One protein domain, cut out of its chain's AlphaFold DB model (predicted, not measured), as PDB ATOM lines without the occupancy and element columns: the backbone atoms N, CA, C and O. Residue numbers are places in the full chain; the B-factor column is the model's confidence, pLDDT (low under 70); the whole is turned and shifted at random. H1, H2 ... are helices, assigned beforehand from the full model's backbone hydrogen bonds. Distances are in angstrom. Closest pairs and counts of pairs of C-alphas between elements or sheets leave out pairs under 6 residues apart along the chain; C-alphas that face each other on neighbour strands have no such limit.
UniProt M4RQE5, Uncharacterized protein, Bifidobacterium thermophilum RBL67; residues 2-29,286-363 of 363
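What this domain is: This is residues 2 to 29 and 286 to 363 of the 363 residues of an uncharacterized protein of Bifidobacterium thermophilum RBL67 (UniProt M4RQE5). Three helices, H3, H4 and H5, stand side by side as a small up-and-down bundle, their centres making a triangle, and the longest helix, H1, crosses H3 and H5 about perpendicular to them. H2 packs on the first half of H3, on the side away from H5, and a long unnamed stretch, residues 331 to 347, leads from the end of H4 back to the beginning of H5. The printed part has 106 residues with five named helices, in the order H1, H2, H3, H4, H5, and no named strand; the class is all helix. The whole is compact, with a radius of gyration of the C-alphas of 13.0 A and spans of 42 by 32 by 27 A.

Where its parts are: H1 is residues 7 to 23, 24.4 A from first to last C-alpha, and begins with C-alpha 7 at (-13.633, 18.409, -49.900). After the cut come H2, residues 287 to 296, 14.3 A, and H3, residues 301 to 313, 18.3 A, which begins with C-alpha 301 at (-2.868, 39.770, -46.951). H4 is residues 317 to 330, 19.8 A. H5 is residues 348 to 360, 18.4 A, and ends with C-alpha 360 at (-13.273, 16.870, -36.573).

How they stand to each other: H3 is the hub and touches H1, H2 and H4. Residues 15 to 22 of H1 touch residues 309 to 313 of H3, about perpendicular at 75 degrees; the closest C-alphas, of Ala 18 and Ala 309, are 4.7 A apart. H1 is close to H5 but not clearly touching it, the closest C-alphas being those of Phe 11 and Leu 354, 6.2 A apart. H2 touches residues 303 to 307 of H3 at a steep tilt of 51 degrees, opposite ways, closest at the C-alphas of Leu 294 and Met 303, 5.1 A apart. H3 and H4 form a helical hairpin at a shallow tilt of 19 degrees, opposite ways; their closest C-alphas, of Leu 311 and Leu 320, are 5.8 A apart. H4 and H5 form another at 29 degrees, a shallow tilt, with the C-alphas of Trp 317 and Ala 355 closest at 5.0 A. H1 and H4 are apart, and so are H2 and H5. In H1, H2, H3, H4 and H5 every O i to N i+4 pair is within hydrogen-bond range.

The domain as a whole: The two C-alphas farthest apart, those of Glu 3 and Glu 286, are 43.6 A apart. Residues 30 to 285 are not printed, and C-alphas 29 and 286 are 10.4 A apart across this cut, which lies in the link from H1 to H2. The links H2 to H3 and H3 to H4 are tight, and the link H4 to H5, of 17 residues, is long. The mean pLDDT of the printed part is 89.4; residues 2 to 7, residues 24 to 25 and residue 363 are under 70.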
ATOM      1  N   THR A   2     -14.609  20.396 -65.351       41.59
ATOM      2  CA  THR A   2     -13.845  19.714 -64.304       41.59
ATOM      3  C   THR A   2     -14.839  19.136 -63.297       41.59
ATOM      4  O   THR A   2     -15.815  19.802 -62.949       41.59
ATOM      5  N   GLU A   3     -14.665  17.872 -62.915       42.22
ATOM      6  CA  GLU A   3     -15.465  17.268 -61.846       42.22
ATOM      7  C   GLU A   3     -15.275  18.076 -60.552       42.22
ATOM      8  O   GLU A   3     -14.162  18.545 -60.303       42.22
ATOM      9  N   PRO A   4     -16.329  18.277 -59.738       51.12
ATOM     10  CA  PRO A   4     -16.180  18.943 -58.453       51.12
ATOM     11  C   PRO A   4     -15.255  18.099 -57.570       51.12
ATOM     12  O   PRO A   4     -15.579  16.958 -57.231       51.12
ATOM     13  N   THR A   5     -14.093  18.652 -57.228       55.81
ATOM     14  CA  THR A   5     -13.160  18.068 -56.265       55.81
ATOM     15  C   THR A   5     -13.891  17.832 -54.953       55.81
ATOM     16  O   THR A   5     -14.596  18.699 -54.437       55.81
ATOM     17  N   THR A   6     -13.764  16.623 -54.412       63.47
ATOM     18  CA  THR A   6     -14.356  16.333 -53.103       63.47
ATOM     19  C   THR A   6     -13.610  17.131 -52.022       63.47
ATOM     20  O   THR A   6     -12.394  17.287 -52.141       63.47
ATOM     21  N   PRO A   7     -14.280  17.612 -50.951       66.38
ATOM     22  CA  PRO A   7     -13.633  18.409 -49.900       66.38
ATOM     23  C   PRO A   7     -12.308  17.828 -49.358       66.38
ATOM     24  O   PRO A   7     -11.366  18.593 -49.182       66.38
ATOM     25  N   PRO A   8     -12.153  16.494 -49.185       72.94
ATOM     26  CA  PRO A   8     -10.878  15.908 -48.762       72.94
ATOM     27  C   PRO A   8      -9.720  16.135 -49.744       72.94
ATOM     28  O   PRO A   8      -8.605  16.400 -49.310       72.94
ATOM     29  N   GLN A   9      -9.972  16.062 -51.056       78.19
ATOM     30  CA  GLN A   9      -8.942  16.259 -52.088       78.19
ATOM     31  C   GLN A   9      -8.497  17.721 -52.172       78.19
ATOM     32  O   GLN A   9      -7.342  18.014 -52.458       78.19
ATOM     33  N   HIS A  10      -9.419  18.646 -51.919       80.25
ATOM     34  CA  HIS A  10      -9.134  20.075 -51.923       80.25
ATOM     35  C   HIS A  10      -8.263  20.492 -50.727       80.25
ATOM     36  O   HIS A  10      -7.291  21.226 -50.885       80.25
ATOM     37  N   PHE A  11      -8.553  19.952 -49.542       87.12
ATOM     38  CA  PHE A  11      -7.748  20.159 -48.337       87.12
ATOM     39  C   PHE A  11      -6.347  19.548 -48.430       87.12
ATOM     40  O   PHE A  11      -5.392  20.124 -47.913       87.12
ATOM     41  N   GLU A  12      -6.206  18.413 -49.114       89.12
ATOM     42  CA  GLU A  12      -4.899  17.830 -49.420       89.12
ATOM     43  C   GLU A  12      -4.078  18.758 -50.328       89.12
ATOM     44  O   GLU A  12      -2.946  19.084 -49.987       89.12
ATOM     45  N   ALA A  13      -4.683  19.311 -51.384       90.25
ATOM     46  CA  ALA A  13      -4.011  20.269 -52.266       90.25
ATOM     47  C   ALA A  13      -3.572  21.562 -51.546       90.25
ATOM     48  O   ALA A  13      -2.488  22.073 -51.813       90.25
ATOM     49  N   LEU A  14      -4.372  22.079 -50.603       90.00
ATOM     50  CA  LEU A  14      -3.977  23.215 -49.755       90.00
ATOM     51  C   LEU A  14      -2.776  22.887 -48.861       90.00
ATOM     52  O   LEU A  14      -1.907  23.732 -48.647       90.00
ATOM     53  N   ARG A  15      -2.712  21.661 -48.331       90.38
ATOM     54  CA  ARG A  15      -1.574  21.201 -47.527       90.38
ATOM     55  C   ARG A  15      -0.320  21.037 -48.371       90.38
ATOM     56  O   ARG A  15       0.747  21.441 -47.918       90.38
ATOM     57  N   ASP A  16      -0.450  20.476 -49.567       91.50
ATOM     58  CA  ASP A  16       0.657  20.337 -50.515       91.50
ATOM     59  C   ASP A  16       1.190  21.713 -50.915       91.50
ATOM     60  O   ASP A  16       2.383  21.958 -50.785       91.50
ATOM     61  N   PHE A  17       0.304  22.658 -51.242       90.44
ATOM     62  CA  PHE A  17       0.692  24.044 -51.504       90.44
ATOM     63  C   PHE A  17       1.427  24.685 -50.321       90.44
ATOM     64  O   PHE A  17       2.475  25.295 -50.509       90.44
ATOM     65  N   ALA A  18       0.911  24.537 -49.097       88.62
ATOM     66  CA  ALA A  18       1.567  25.078 -47.908       88.62
ATOM     67  C   ALA A  18       2.951  24.445 -47.678       88.62
ATOM     68  O   ALA A  18       3.887  25.140 -47.291       88.62
ATOM     69  N   ASN A  19       3.101  23.142 -47.928       86.31
ATOM     70  CA  ASN A  19       4.401  22.473 -47.867       86.31
ATOM     71  C   ASN A  19       5.353  23.010 -48.936       86.31
ATOM     72  O   ASN A  19       6.502  23.306 -48.612       86.31
ATOM     73  N   ASP A  20       4.882  23.155 -50.173       84.00
ATOM     74  CA  ASP A  20       5.680  23.640 -51.293       84.00
ATOM     75  C   ASP A  20       6.132  25.075 -51.036       84.00
ATOM     76  O   ASP A  20       7.334  25.314 -50.977       84.00
ATOM     77  N   LEU A  21       5.213  26.010 -50.760       78.44
ATOM     78  CA  LEU A  21       5.510  27.420 -50.458       78.44
ATOM     79  C   LEU A  21       6.630  27.579 -49.416       78.44
ATOM     80  O   LEU A  21       7.454  28.481 -49.507       78.44
ATOM     81  N   LEU A  22       6.674  26.676 -48.438       72.12
ATOM     82  CA  LEU A  22       7.618  26.707 -47.321       72.12
ATOM     83  C   LEU A  22       8.901  25.912 -47.574       72.12
ATOM     84  O   LEU A  22       9.898  26.137 -46.896       72.12
ATOM     85  N   SER A  23       8.890  24.986 -48.530       70.75
ATOM     86  CA  SER A  23      10.063  24.185 -48.891       70.75
ATOM     87  C   SER A  23      11.048  24.964 -49.758       70.75
ATOM     88  O   SER A  23      12.239  24.657 -49.730       70.75
ATOM     89  N   HIS A  24      10.577  25.986 -50.481       68.38
ATOM     90  CA  HIS A  24      11.426  26.799 -51.349       68.38
ATOM     91  C   HIS A  24      12.415  27.669 -50.570       68.38
ATOM     92  O   HIS A  24      13.483  27.926 -51.090       68.38
ATOM     93  N   SER A  25      12.178  28.039 -49.306       65.00
ATOM     94  CA  SER A  25      13.171  28.822 -48.550       65.00
ATOM     95  C   SER A  25      14.340  27.963 -48.039       65.00
ATOM     96  O   SER A  25      15.444  28.449 -47.828       65.00
ATOM     97  N   GLY A  26      14.150  26.663 -47.794       73.19
ATOM     98  CA  GLY A  26      15.139  25.867 -47.051       73.19
ATOM     99  C   GLY A  26      15.319  26.303 -45.582       73.19
ATOM    100  O   GLY A  26      16.203  25.790 -44.894       73.19
ATOM    101  N   LEU A  27      14.469  27.215 -45.091       83.50
ATOM    102  CA  LEU A  27      14.386  27.669 -43.700       83.50
ATOM    103  C   LEU A  27      13.192  27.004 -42.988       83.50
ATOM    104  O   LEU A  27      12.428  26.234 -43.567       83.50
ATOM    105  N   GLN A  28      13.001  27.287 -41.695       82.12
ATOM    106  CA  GLN A  28      11.910  26.706 -40.890       82.12
ATOM    107  C   GLN A  28      10.536  27.377 -41.117       82.12
ATOM    108  O   GLN A  28       9.562  27.076 -40.407       82.12
ATOM    109  N   GLY A  29      10.419  28.271 -42.100       85.38
ATOM    110  CA  GLY A  29       9.210  29.036 -42.393       85.38
ATOM    111  C   GLY A  29       9.274  29.789 -43.726       85.38
ATOM    112  O   GLY A  29      10.277  29.684 -44.437       85.38
ATOM    113  N   GLU A 286      15.447  33.295 -35.815       95.00
ATOM    114  CA  GLU A 286      14.488  33.793 -34.821       95.00
ATOM    115  C   GLU A 286      13.039  33.424 -35.199       95.00
ATOM    116  O   GLU A 286      12.148  34.273 -35.287       95.00
ATOM    117  N   ASP A 287      12.789  32.132 -35.421       93.75
ATOM    118  CA  ASP A 287      11.539  31.625 -36.009       93.75
ATOM    119  C   ASP A 287      10.271  31.965 -35.226       93.75
ATOM    120  O   ASP A 287       9.232  32.233 -35.829       93.75
ATOM    121  N   GLU A 288      10.342  31.953 -33.894       95.00
ATOM    122  CA  GLU A 288       9.202  32.292 -33.038       95.00
ATOM    123  C   GLU A 288       8.823  33.772 -33.172       95.00
ATOM    124  O   GLU A 288       7.640  34.105 -33.207       95.00
ATOM    125  N   GLN A 289       9.815  34.659 -33.291       97.00
ATOM    126  CA  GLN A 289       9.578  36.090 -33.490       97.00
ATOM    127  C   GLN A 289       9.065  36.372 -34.903       97.00
ATOM    128  O   GLN A 289       8.168  37.195 -35.070       97.00
ATOM    129  N   ALA A 290       9.584  35.663 -35.908       96.69
ATOM    130  CA  ALA A 290       9.080  35.746 -37.274       96.69
ATOM    131  C   ALA A 290       7.615  35.276 -37.361       96.69
ATOM    132  O   ALA A 290       6.775  35.987 -37.904       96.69
ATOM    133  N   ASP A 291       7.277  34.125 -36.762       96.06
ATOM    134  CA  ASP A 291       5.893  33.628 -36.690       96.06
ATOM    135  C   ASP A 291       4.978  34.612 -35.938       96.06
ATOM    136  O   ASP A 291       3.845  34.857 -36.357       96.06
ATOM    137  N   HIS A 292       5.468  35.207 -34.844       96.88
ATOM    138  CA  HIS A 292       4.720  36.215 -34.100       96.88
ATOM    139  C   HIS A 292       4.439  37.454 -34.955       96.88
ATOM    140  O   HIS A 292       3.289  37.891 -35.005       96.88
ATOM    141  N   MET A 293       5.439  37.956 -35.692       97.62
ATOM    142  CA  MET A 293       5.281  39.089 -36.606       97.62
ATOM    143  C   MET A 293       4.198  38.825 -37.656       97.62
ATOM    144  O   MET A 293       3.352  39.693 -37.860       97.62
ATOM    145  N   LEU A 294       4.166  37.632 -38.263       96.88
ATOM    146  CA  LEU A 294       3.101  37.267 -39.205       96.88
ATOM    147  C   LEU A 294       1.715  37.283 -38.533       96.88
ATOM    148  O   LEU A 294       0.748  37.782 -39.099       96.88
ATOM    149  N   SER A 295       1.622  36.763 -37.305       95.88
ATOM    150  CA  SER A 295       0.357  36.686 -36.562       95.88
ATOM    151  C   SER A 295      -0.195  38.046 -36.115       95.88
ATOM    152  O   SER A 295      -1.406  38.173 -35.928       95.88
ATOM    153  N   GLU A 296       0.681  39.033 -35.895       96.69
ATOM    154  CA  GLU A 296       0.312  40.392 -35.477       96.69
ATOM    155  C   GLU A 296      -0.164  41.263 -36.642       96.69
ATOM    156  O   GLU A 296      -0.952  42.175 -36.417       96.69
ATOM    157  N   HIS A 297       0.277  40.963 -37.864       96.38
ATOM    158  CA  HIS A 297      -0.060  41.716 -39.076       96.38
ATOM    159  C   HIS A 297      -1.069  40.942 -39.930       96.38
ATOM    160  O   HIS A 297      -0.873  40.726 -41.125       96.38
ATOM    161  N   SER A 298      -2.137  40.459 -39.290       95.06
ATOM    162  CA  SER A 298      -3.170  39.653 -39.946       95.06
ATOM    163  C   SER A 298      -4.023  40.436 -40.943       95.06
ATOM    164  O   SER A 298      -4.707  39.824 -41.753       95.06
ATOM    165  N   ASP A 299      -3.982  41.763 -40.876       94.06
ATOM    166  CA  ASP A 299      -4.608  42.716 -41.796       94.06
ATOM    167  C   ASP A 299      -3.834  42.880 -43.115       94.06
ATOM    168  O   ASP A 299      -4.356  43.431 -44.081       94.06
ATOM    169  N   ILE A 300      -2.593  42.388 -43.180       94.44
ATOM    170  CA  ILE A 300      -1.767  42.422 -44.385       94.44
ATOM    171  C   ILE A 300      -1.856  41.055 -45.066       94.44
ATOM    172  O   ILE A 300      -1.290  40.073 -44.590       94.44
ATOM    173  N   GLU A 301      -2.542  40.999 -46.207       95.12
ATOM    174  CA  GLU A 301      -2.868  39.770 -46.951       95.12
ATOM    175  C   GLU A 301      -1.689  38.781 -47.092       95.12
ATOM    176  O   GLU A 301      -1.805  37.654 -46.607       95.12
ATOM    177  N   PRO A 302      -0.509  39.160 -47.632       94.38
ATOM    178  CA  PRO A 302       0.606  38.219 -47.757       94.38
ATOM    179  C   PRO A 302       1.167  37.734 -46.407       94.38
ATOM    180  O   PRO A 302       1.672  36.613 -46.325       94.38
ATOM    181  N   MET A 303       1.076  38.535 -45.340       96.00
ATOM    182  CA  MET A 303       1.513  38.140 -43.990       96.00
ATOM    183  C   MET A 303       0.552  37.120 -43.381       96.00
ATOM    184  O   MET A 303       0.982  36.096 -42.838       96.00
ATOM    185  N   ALA A 304      -0.749  37.375 -43.518       96.88
ATOM    186  CA  ALA A 304      -1.795  36.488 -43.044       96.88
ATOM    187  C   ALA A 304      -1.736  35.131 -43.760       96.88
ATOM    188  O   ALA A 304      -1.733  34.085 -43.100       96.88
ATOM    189  N   ASP A 305      -1.595  35.137 -45.085       95.44
ATOM    190  CA  ASP A 305      -1.468  33.932 -45.904       95.44
ATOM    191  C   ASP A 305      -0.247  33.096 -45.511       95.44
ATOM    192  O   ASP A 305      -0.350  31.880 -45.321       95.44
ATOM    193  N   ALA A 306       0.909  33.745 -45.340       94.88
ATOM    194  CA  ALA A 306       2.139  33.088 -44.915       94.88
ATOM    195  C   ALA A 306       1.983  32.437 -43.530       94.88
ATOM    196  O   ALA A 306       2.443  31.309 -43.315       94.88
ATOM    197  N   TYR A 307       1.290  33.101 -42.596       96.75
ATOM    198  CA  TYR A 307       0.997  32.523 -41.284       96.75
ATOM    199  C   TYR A 307       0.049  31.326 -41.383       96.75
ATOM    200  O   TYR A 307       0.298  30.285 -40.773       96.75
ATOM    201  N   ALA A 308      -1.017  31.441 -42.179       96.62
ATOM    202  CA  ALA A 308      -1.960  30.353 -42.400       96.62
ATOM    203  C   ALA A 308      -1.257  29.124 -42.995       96.62
ATOM    204  O   ALA A 308      -1.388  28.025 -42.451       96.62
ATOM    205  N   ALA A 309      -0.440  29.309 -44.036       94.12
ATOM    206  CA  ALA A 309       0.366  28.245 -44.630       94.12
ATOM    207  C   ALA A 309       1.297  27.586 -43.595       94.12
ATOM    208  O   ALA A 309       1.379  26.358 -43.517       94.12
ATOM    209  N   GLN A 310       1.940  28.380 -42.732       93.81
ATOM    210  CA  GLN A 310       2.801  27.870 -41.664       93.81
ATOM    211  C   GLN A 310       2.030  27.004 -40.653       93.81
ATOM    212  O   GLN A 310       2.489  25.913 -40.293       93.81
ATOM    213  N   LEU A 311       0.847  27.445 -40.217       95.88
ATOM    214  CA  LEU A 311      -0.007  26.683 -39.302       95.88
ATOM    215  C   LEU A 311      -0.535  25.392 -39.946       95.88
ATOM    216  O   LEU A 311      -0.573  24.354 -39.278       95.88
ATOM    217  N   ILE A 312      -0.897  25.434 -41.235       94.50
ATOM    218  CA  ILE A 312      -1.317  24.263 -42.022       94.50
ATOM    219  C   ILE A 312      -0.181  23.239 -42.085       94.50
ATOM    220  O   ILE A 312      -0.382  22.077 -41.726       94.50
ATOM    221  N   ARG A 313       1.028  23.667 -42.470       91.00
ATOM    222  CA  ARG A 313       2.208  22.791 -42.550       91.00
ATOM    223  C   ARG A 313       2.516  22.127 -41.211       91.00
ATOM    224  O   ARG A 313       2.821  20.936 -41.159       91.00
ATOM    225  N   ARG A 314       2.428  22.882 -40.113       92.06
ATOM    226  CA  ARG A 314       2.686  22.378 -38.755       92.06
ATOM    227  C   ARG A 314       1.532  21.550 -38.180       92.06
ATOM    228  O   ARG A 314       1.664  21.025 -37.075       92.06
ATOM    229  N   GLY A 315       0.406  21.435 -38.887       93.94
ATOM    230  CA  GLY A 315      -0.790  20.747 -38.403       93.94
ATOM    231  C   GLY A 315      -1.398  21.398 -37.158       93.94
ATOM    232  O   GLY A 315      -2.006  20.725 -36.329       93.94
ATOM    233  N   GLN A 316      -1.216  22.707 -36.980       95.81
ATOM    234  CA  GLN A 316      -1.695  23.454 -35.816       95.81
ATOM    235  C   GLN A 316      -3.149  23.911 -36.016       95.81
ATOM    236  O   GLN A 316      -3.479  25.091 -35.906       95.81
ATOM    237  N   TRP A 317      -4.051  22.962 -36.277       97.00
ATOM    238  CA  TRP A 317      -5.427  23.220 -36.732       97.00
ATOM    239  C   TRP A 317      -6.256  24.076 -35.775       97.00
ATOM    240  O   TRP A 317      -7.054  24.908 -36.202       97.00
ATOM    241  N   ARG A 318      -6.052  23.922 -34.460       97.69
ATOM    242  CA  ARG A 318      -6.744  24.749 -33.462       97.69
ATOM    243  C   ARG A 318      -6.349  26.220 -33.573       97.69
ATOM    244  O   ARG A 318      -7.221  27.078 -33.530       97.69
ATOM    245  N   GLN A 319      -5.053  26.488 -33.731       97.69
ATOM    246  CA  GLN A 319      -4.545  27.847 -33.905       97.69
ATOM    247  C   GLN A 319      -4.976  28.413 -35.257       97.69
ATOM    248  O   GLN A 319      -5.407  29.557 -35.304       97.69
ATOM    249  N   LEU A 320      -4.951  27.600 -36.320       98.19
ATOM    250  CA  LEU A 320      -5.412  28.003 -37.650       98.19
ATOM    251  C   LEU A 320      -6.879  28.435 -37.632       98.19
ATOM    252  O   LEU A 320      -7.211  29.494 -38.148       98.19
ATOM    253  N   ARG A 321      -7.750  27.655 -36.981       98.19
ATOM    254  CA  ARG A 321      -9.167  27.999 -36.819       98.19
ATOM    255  C   ARG A 321      -9.344  29.321 -36.073       98.19
ATOM    256  O   ARG A 321     -10.138  30.157 -36.492       98.19
ATOM    257  N   ASP A 322      -8.645  29.486 -34.952       98.00
ATOM    258  CA  ASP A 322      -8.768  30.683 -34.117       98.00
ATOM    259  C   ASP A 322      -8.209  31.926 -34.837       98.00
ATOM    260  O   ASP A 322      -8.751  33.019 -34.684       98.00
ATOM    261  N   PHE A 323      -7.164  31.755 -35.650       98.38
ATOM    262  CA  PHE A 323      -6.583  32.798 -36.490       98.38
ATOM    263  C   PHE A 323      -7.502  33.183 -37.657       98.38
ATOM    264  O   PHE A 323      -7.888  34.342 -37.753       98.38
ATOM    265  N   ALA A 324      -7.936  32.223 -38.479       97.94
ATOM    266  CA  ALA A 324      -8.858  32.471 -39.591       97.94
ATOM    267  C   ALA A 324     -10.186  33.084 -39.114       97.94
ATOM    268  O   ALA A 324     -10.719  33.992 -39.744       97.94
ATOM    269  N   GLY A 325     -10.696  32.642 -37.959       97.75
ATOM    270  CA  GLY A 325     -11.876  33.246 -37.342       97.75
ATOM    271  C   GLY A 325     -11.662  34.694 -36.888       97.75
ATOM    272  O   GLY A 325     -12.620  35.458 -36.890       97.75
ATOM    273  N   ARG A 326     -10.433  35.080 -36.514       97.38
ATOM    274  CA  ARG A 326     -10.079  36.472 -36.201       97.38
ATOM    275  C   ARG A 326     -10.018  37.319 -37.467       97.38
ATOM    276  O   ARG A 326     -10.682  38.343 -37.499       97.38
ATOM    277  N   VAL A 327      -9.317  36.850 -38.503       97.62
ATOM    278  CA  VAL A 327      -9.237  37.537 -39.806       97.62
ATOM    279  C   VAL A 327     -10.638  37.837 -40.340       97.62
ATOM    280  O   VAL A 327     -10.967  38.989 -40.576       97.62
ATOM    281  N   LEU A 328     -11.516  36.829 -40.388       97.38
ATOM    282  CA  LEU A 328     -12.906  36.997 -40.832       97.38
ATOM    283  C   LEU A 328     -13.750  37.917 -39.937       97.38
ATOM    284  O   LEU A 328     -14.745  38.473 -40.398       97.38
ATOM    285  N   ALA A 329     -13.427  38.016 -38.646       97.06
ATOM    286  CA  ALA A 329     -14.136  38.904 -37.730       97.06
ATOM    287  C   ALA A 329     -13.709  40.366 -37.904       97.06
ATOM    288  O   ALA A 329     -14.550  41.253 -37.748       97.06
ATOM    289  N   ASP A 330     -12.432  40.593 -38.216       96.56
ATOM    290  CA  ASP A 330     -11.855  41.919 -38.427       96.56
ATOM    291  C   ASP A 330     -12.191  42.444 -39.836       96.56
ATOM    292  O   ASP A 330     -12.702  43.560 -39.962       96.56
ATOM    293  N   ASP A 331     -12.012  41.617 -40.874       96.56
ATOM    294  CA  ASP A 331     -12.445  41.879 -42.251       96.56
ATOM    295  C   ASP A 331     -12.972  40.597 -42.946       96.56
ATOM    296  O   ASP A 331     -12.199  39.750 -43.403       96.56
ATOM    297  N   PRO A 332     -14.305  40.449 -43.096       93.88
ATOM    298  CA  PRO A 332     -14.913  39.307 -43.782       93.88
ATOM    299  C   PRO A 332     -14.569  39.182 -45.274       93.88
ATOM    300  O   PRO A 332     -14.881  38.148 -45.869       93.88
ATOM    301  N   TYR A 333     -14.026  40.237 -45.891       93.81
ATOM    302  CA  TYR A 333     -13.756  40.324 -47.328       93.81
ATOM    303  C   TYR A 333     -12.265  40.402 -47.668       93.81
ATOM    304  O   TYR A 333     -11.941  40.602 -48.840       93.81
ATOM    305  N   GLN A 334     -11.381  40.236 -46.680       94.94
ATOM    306  CA  GLN A 334      -9.939  40.214 -46.903       94.94
ATOM    307  C   GLN A 334      -9.573  39.160 -47.957       94.94
ATOM    308  O   GLN A 334     -10.042  38.019 -47.885       94.94
ATOM    309  N   GLN A 335      -8.751  39.542 -48.936       93.88
ATOM    310  CA  GLN A 335      -8.331  38.645 -50.011       93.88
ATOM    311  C   GLN A 335      -7.084  37.859 -49.602       93.88
ATOM    312  O   GLN A 335      -6.374  38.221 -48.659       93.88
ATOM    313  N   MET A 336      -6.819  36.764 -50.312       93.31
ATOM    314  CA  MET A 336      -5.529  36.081 -50.282       93.31
ATOM    315  C   MET A 336      -4.631  36.605 -51.401       93.31
ATOM    316  O   MET A 336      -5.048  36.760 -52.551       93.31
ATOM    317  N   ALA A 337      -3.371  36.851 -51.062       91.69
ATOM    318  CA  ALA A 337      -2.343  37.332 -51.975       91.69
ATOM    319  C   ALA A 337      -1.421  36.205 -52.474       91.69
ATOM    320  O   ALA A 337      -0.950  36.245 -53.611       91.69
ATOM    321  N   LEU A 338      -1.137  35.210 -51.629       91.31
ATOM    322  CA  LEU A 338      -0.208  34.114 -51.910       91.31
ATOM    323  C   LEU A 338      -0.931  32.817 -52.267       91.31
ATOM    324  O   LEU A 338      -0.467  32.082 -53.139       91.31
ATOM    325  N   ILE A 339      -2.038  32.507 -51.585       91.00
ATOM    326  CA  ILE A 339      -2.784  31.266 -51.815       91.00
ATOM    327  C   ILE A 339      -3.631  31.427 -53.090       91.00
ATOM    328  O   ILE A 339      -4.471  32.322 -53.154       91.00
ATOM    329  N   PRO A 340      -3.462  30.568 -54.114       90.56
ATOM    330  CA  PRO A 340      -4.224  30.676 -55.351       90.56
ATOM    331  C   PRO A 340      -5.739  30.529 -55.125       90.56
ATOM    332  O   PRO A 340      -6.157  29.598 -54.425       90.56
ATOM    333  N   PRO A 341      -6.589  31.313 -55.817       89.12
ATOM    334  CA  PRO A 341      -8.048  31.229 -55.677       89.12
ATOM    335  C   PRO A 341      -8.632  29.844 -55.994       89.12
ATOM    336  O   PRO A 341      -9.716  29.490 -55.550       89.12
ATOM    337  N   GLN A 342      -7.929  29.017 -56.777       90.00
ATOM    338  CA  GLN A 342      -8.366  27.645 -57.066       90.00
ATOM    339  C   GLN A 342      -8.223  26.715 -55.853       90.00
ATOM    340  O   GLN A 342      -8.901  25.687 -55.793       90.00
ATOM    341  N   LEU A 343      -7.332  27.054 -54.919       90.38
ATOM    342  CA  LEU A 343      -7.109  26.336 -53.668       90.38
ATOM    343  C   LEU A 343      -7.914  26.926 -52.508       90.38
ATOM    344  O   LEU A 343      -8.213  26.194 -51.575       90.38
ATOM    345  N   ALA A 344      -8.293  28.202 -52.575       90.81
ATOM    346  CA  ALA A 344      -9.151  28.856 -51.591       90.81
ATOM    347  C   ALA A 344     -10.261  29.673 -52.284       90.81
ATOM    348  O   ALA A 344     -10.203  30.899 -52.305       90.81
ATOM    349  N   PRO A 345     -11.278  29.020 -52.884       89.69
ATOM    350  CA  PRO A 345     -12.291  29.702 -53.695       89.69
ATOM    351  C   PRO A 345     -13.187  30.651 -52.895       89.69
ATOM    352  O   PRO A 345     -13.695  31.614 -53.462       89.69
ATOM    353  N   ASP A 346     -13.365  30.380 -51.598       92.06
ATOM    354  CA  ASP A 346     -14.088  31.245 -50.663       92.06
ATOM    355  C   ASP A 346     -13.118  31.932 -49.675       92.06
ATOM    356  O   ASP A 346     -13.488  32.246 -48.538       92.06
ATOM    357  N   GLU A 347     -11.859  32.128 -50.091       94.25
ATOM    358  CA  GLU A 347     -10.810  32.825 -49.334       94.25
ATOM    359  C   GLU A 347     -10.681  32.255 -47.901       94.25
ATOM    360  O   GLU A 347     -10.602  31.038 -47.681       94.25
ATOM    361  N   TRP A 348     -10.707  33.120 -46.883       97.00
ATOM    362  CA  TRP A 348     -10.561  32.760 -45.472       97.00
ATOM    363  C   TRP A 348     -11.643  31.817 -44.938       97.00
ATOM    364  O   TRP A 348     -11.383  31.079 -43.981       97.00
ATOM    365  N   HIS A 349     -12.823  31.759 -45.566       96.06
ATOM    366  CA  HIS A 349     -13.838  30.764 -45.206       96.06
ATOM    367  C   HIS A 349     -13.366  29.350 -45.559       96.06
ATOM    368  O   HIS A 349     -13.545  28.435 -44.755       96.06
ATOM    369  N   THR A 350     -12.673  29.175 -46.693       94.94
ATOM    370  CA  THR A 350     -12.092  27.874 -47.065       94.94
ATOM    371  C   THR A 350     -11.044  27.419 -46.043       94.94
ATOM    372  O   THR A 350     -11.021  26.251 -45.648       94.94
ATOM    373  N   ILE A 351     -10.201  28.337 -45.558       96.44
ATOM    374  CA  ILE A 351      -9.171  28.035 -44.549       96.44
ATOM    375  C   ILE A 351      -9.794  27.688 -43.194       96.44
ATOM    376  O   ILE A 351      -9.343  26.759 -42.513       96.44
ATOM    377  N   LEU A 352     -10.855  28.395 -42.804       96.69
ATOM    378  CA  LEU A 352     -11.601  28.085 -41.590       96.69
ATOM    379  C   LEU A 352     -12.252  26.693 -41.671       96.69
ATOM    380  O   LEU A 352     -12.150  25.918 -40.714       96.69
ATOM    381  N   ASP A 353     -12.870  26.360 -42.803       95.12
ATOM    382  CA  ASP A 353     -13.500  25.059 -43.043       95.12
ATOM    383  C   ASP A 353     -12.477  23.918 -43.028       95.12
ATOM    384  O   ASP A 353     -12.722  22.883 -42.399       95.12
ATOM    385  N   LEU A 354     -11.298  24.122 -43.630       94.50
ATOM    386  CA  LEU A 354     -10.162  23.197 -43.543       94.50
ATOM    387  C   LEU A 354      -9.796  22.912 -42.080       94.50
ATOM    388  O   LEU A 354      -9.706  21.753 -41.664       94.50
ATOM    389  N   ALA A 355      -9.606  23.965 -41.282       96.31
ATOM    390  CA  ALA A 355      -9.207  23.829 -39.887       96.31
ATOM    391  C   ALA A 355     -10.260  23.072 -39.060       96.31
ATOM    392  O   ALA A 355      -9.926  22.220 -38.233       96.31
ATOM    393  N   GLN A 356     -11.544  23.357 -39.288       95.19
ATOM    394  CA  GLN A 356     -12.649  22.665 -38.623       95.19
ATOM    395  C   GLN A 356     -12.755  21.199 -39.047       95.19
ATOM    396  O   GLN A 356     -12.994  20.333 -38.200       95.19
ATOM    397  N   TYR A 357     -12.556  20.916 -40.336       93.69
ATOM    398  CA  TYR A 357     -12.554  19.562 -40.869       93.69
ATOM    399  C   TYR A 357     -11.456  18.708 -40.229       93.69
ATOM    400  O   TYR A 357     -11.751  17.627 -39.718       93.69
ATOM    401  N   GLU A 358     -10.214  19.195 -40.188       93.56
ATOM    402  CA  GLU A 358      -9.081  18.451 -39.616       93.56
ATOM    403  C   GLU A 358      -9.269  18.198 -38.107       93.56
ATOM    404  O   GLU A 358      -9.089  17.069 -37.637       93.56
ATOM    405  N   LEU A 359      -9.774  19.189 -37.360       94.00
ATOM    406  CA  LEU A 359     -10.131  19.015 -35.945       94.00
ATOM    407  C   LEU A 359     -11.225  17.952 -35.740       94.00
ATOM    408  O   LEU A 359     -11.176  17.189 -34.774       94.00
ATOM    409  N   ALA A 360     -12.215  17.878 -36.636       92.06
ATOM    410  CA  ALA A 360     -13.273  16.870 -36.573       92.06
ATOM    411  C   ALA A 360     -12.757  15.448 -36.865       92.06
ATOM    412  O   ALA A 360     -13.318  14.479 -36.352       92.06
ATOM    413  N   GLN A 361     -11.669  15.319 -37.634       88.81
ATOM    414  CA  GLN A 361     -10.970  14.049 -37.872       88.81
ATOM    415  C   GLN A 361     -10.045  13.638 -36.710       88.81
ATOM    416  O   GLN A 361      -9.408  12.585 -36.774       88.81
ATOM    417  N   GLY A 362      -9.980  14.431 -35.635       80.25
ATOM    418  CA  GLY A 362      -9.154  14.150 -34.459       80.25
ATOM    419  C   GLY A 362      -7.666  14.432 -34.666       80.25
ATOM    420  O   GLY A 362      -6.846  13.823 -33.975       80.25
ATOM    421  N   ARG A 363      -7.329  15.306 -35.620       65.00
ATOM    422  CA  ARG A 363      -5.964  15.774 -35.871       65.00
ATOM    423  C   ARG A 363      -5.652  17.069 -35.136       65.00
ATOM    424  O   ARG A 363      -6.582  17.868 -34.875       65.00
TER     425      ARG A 363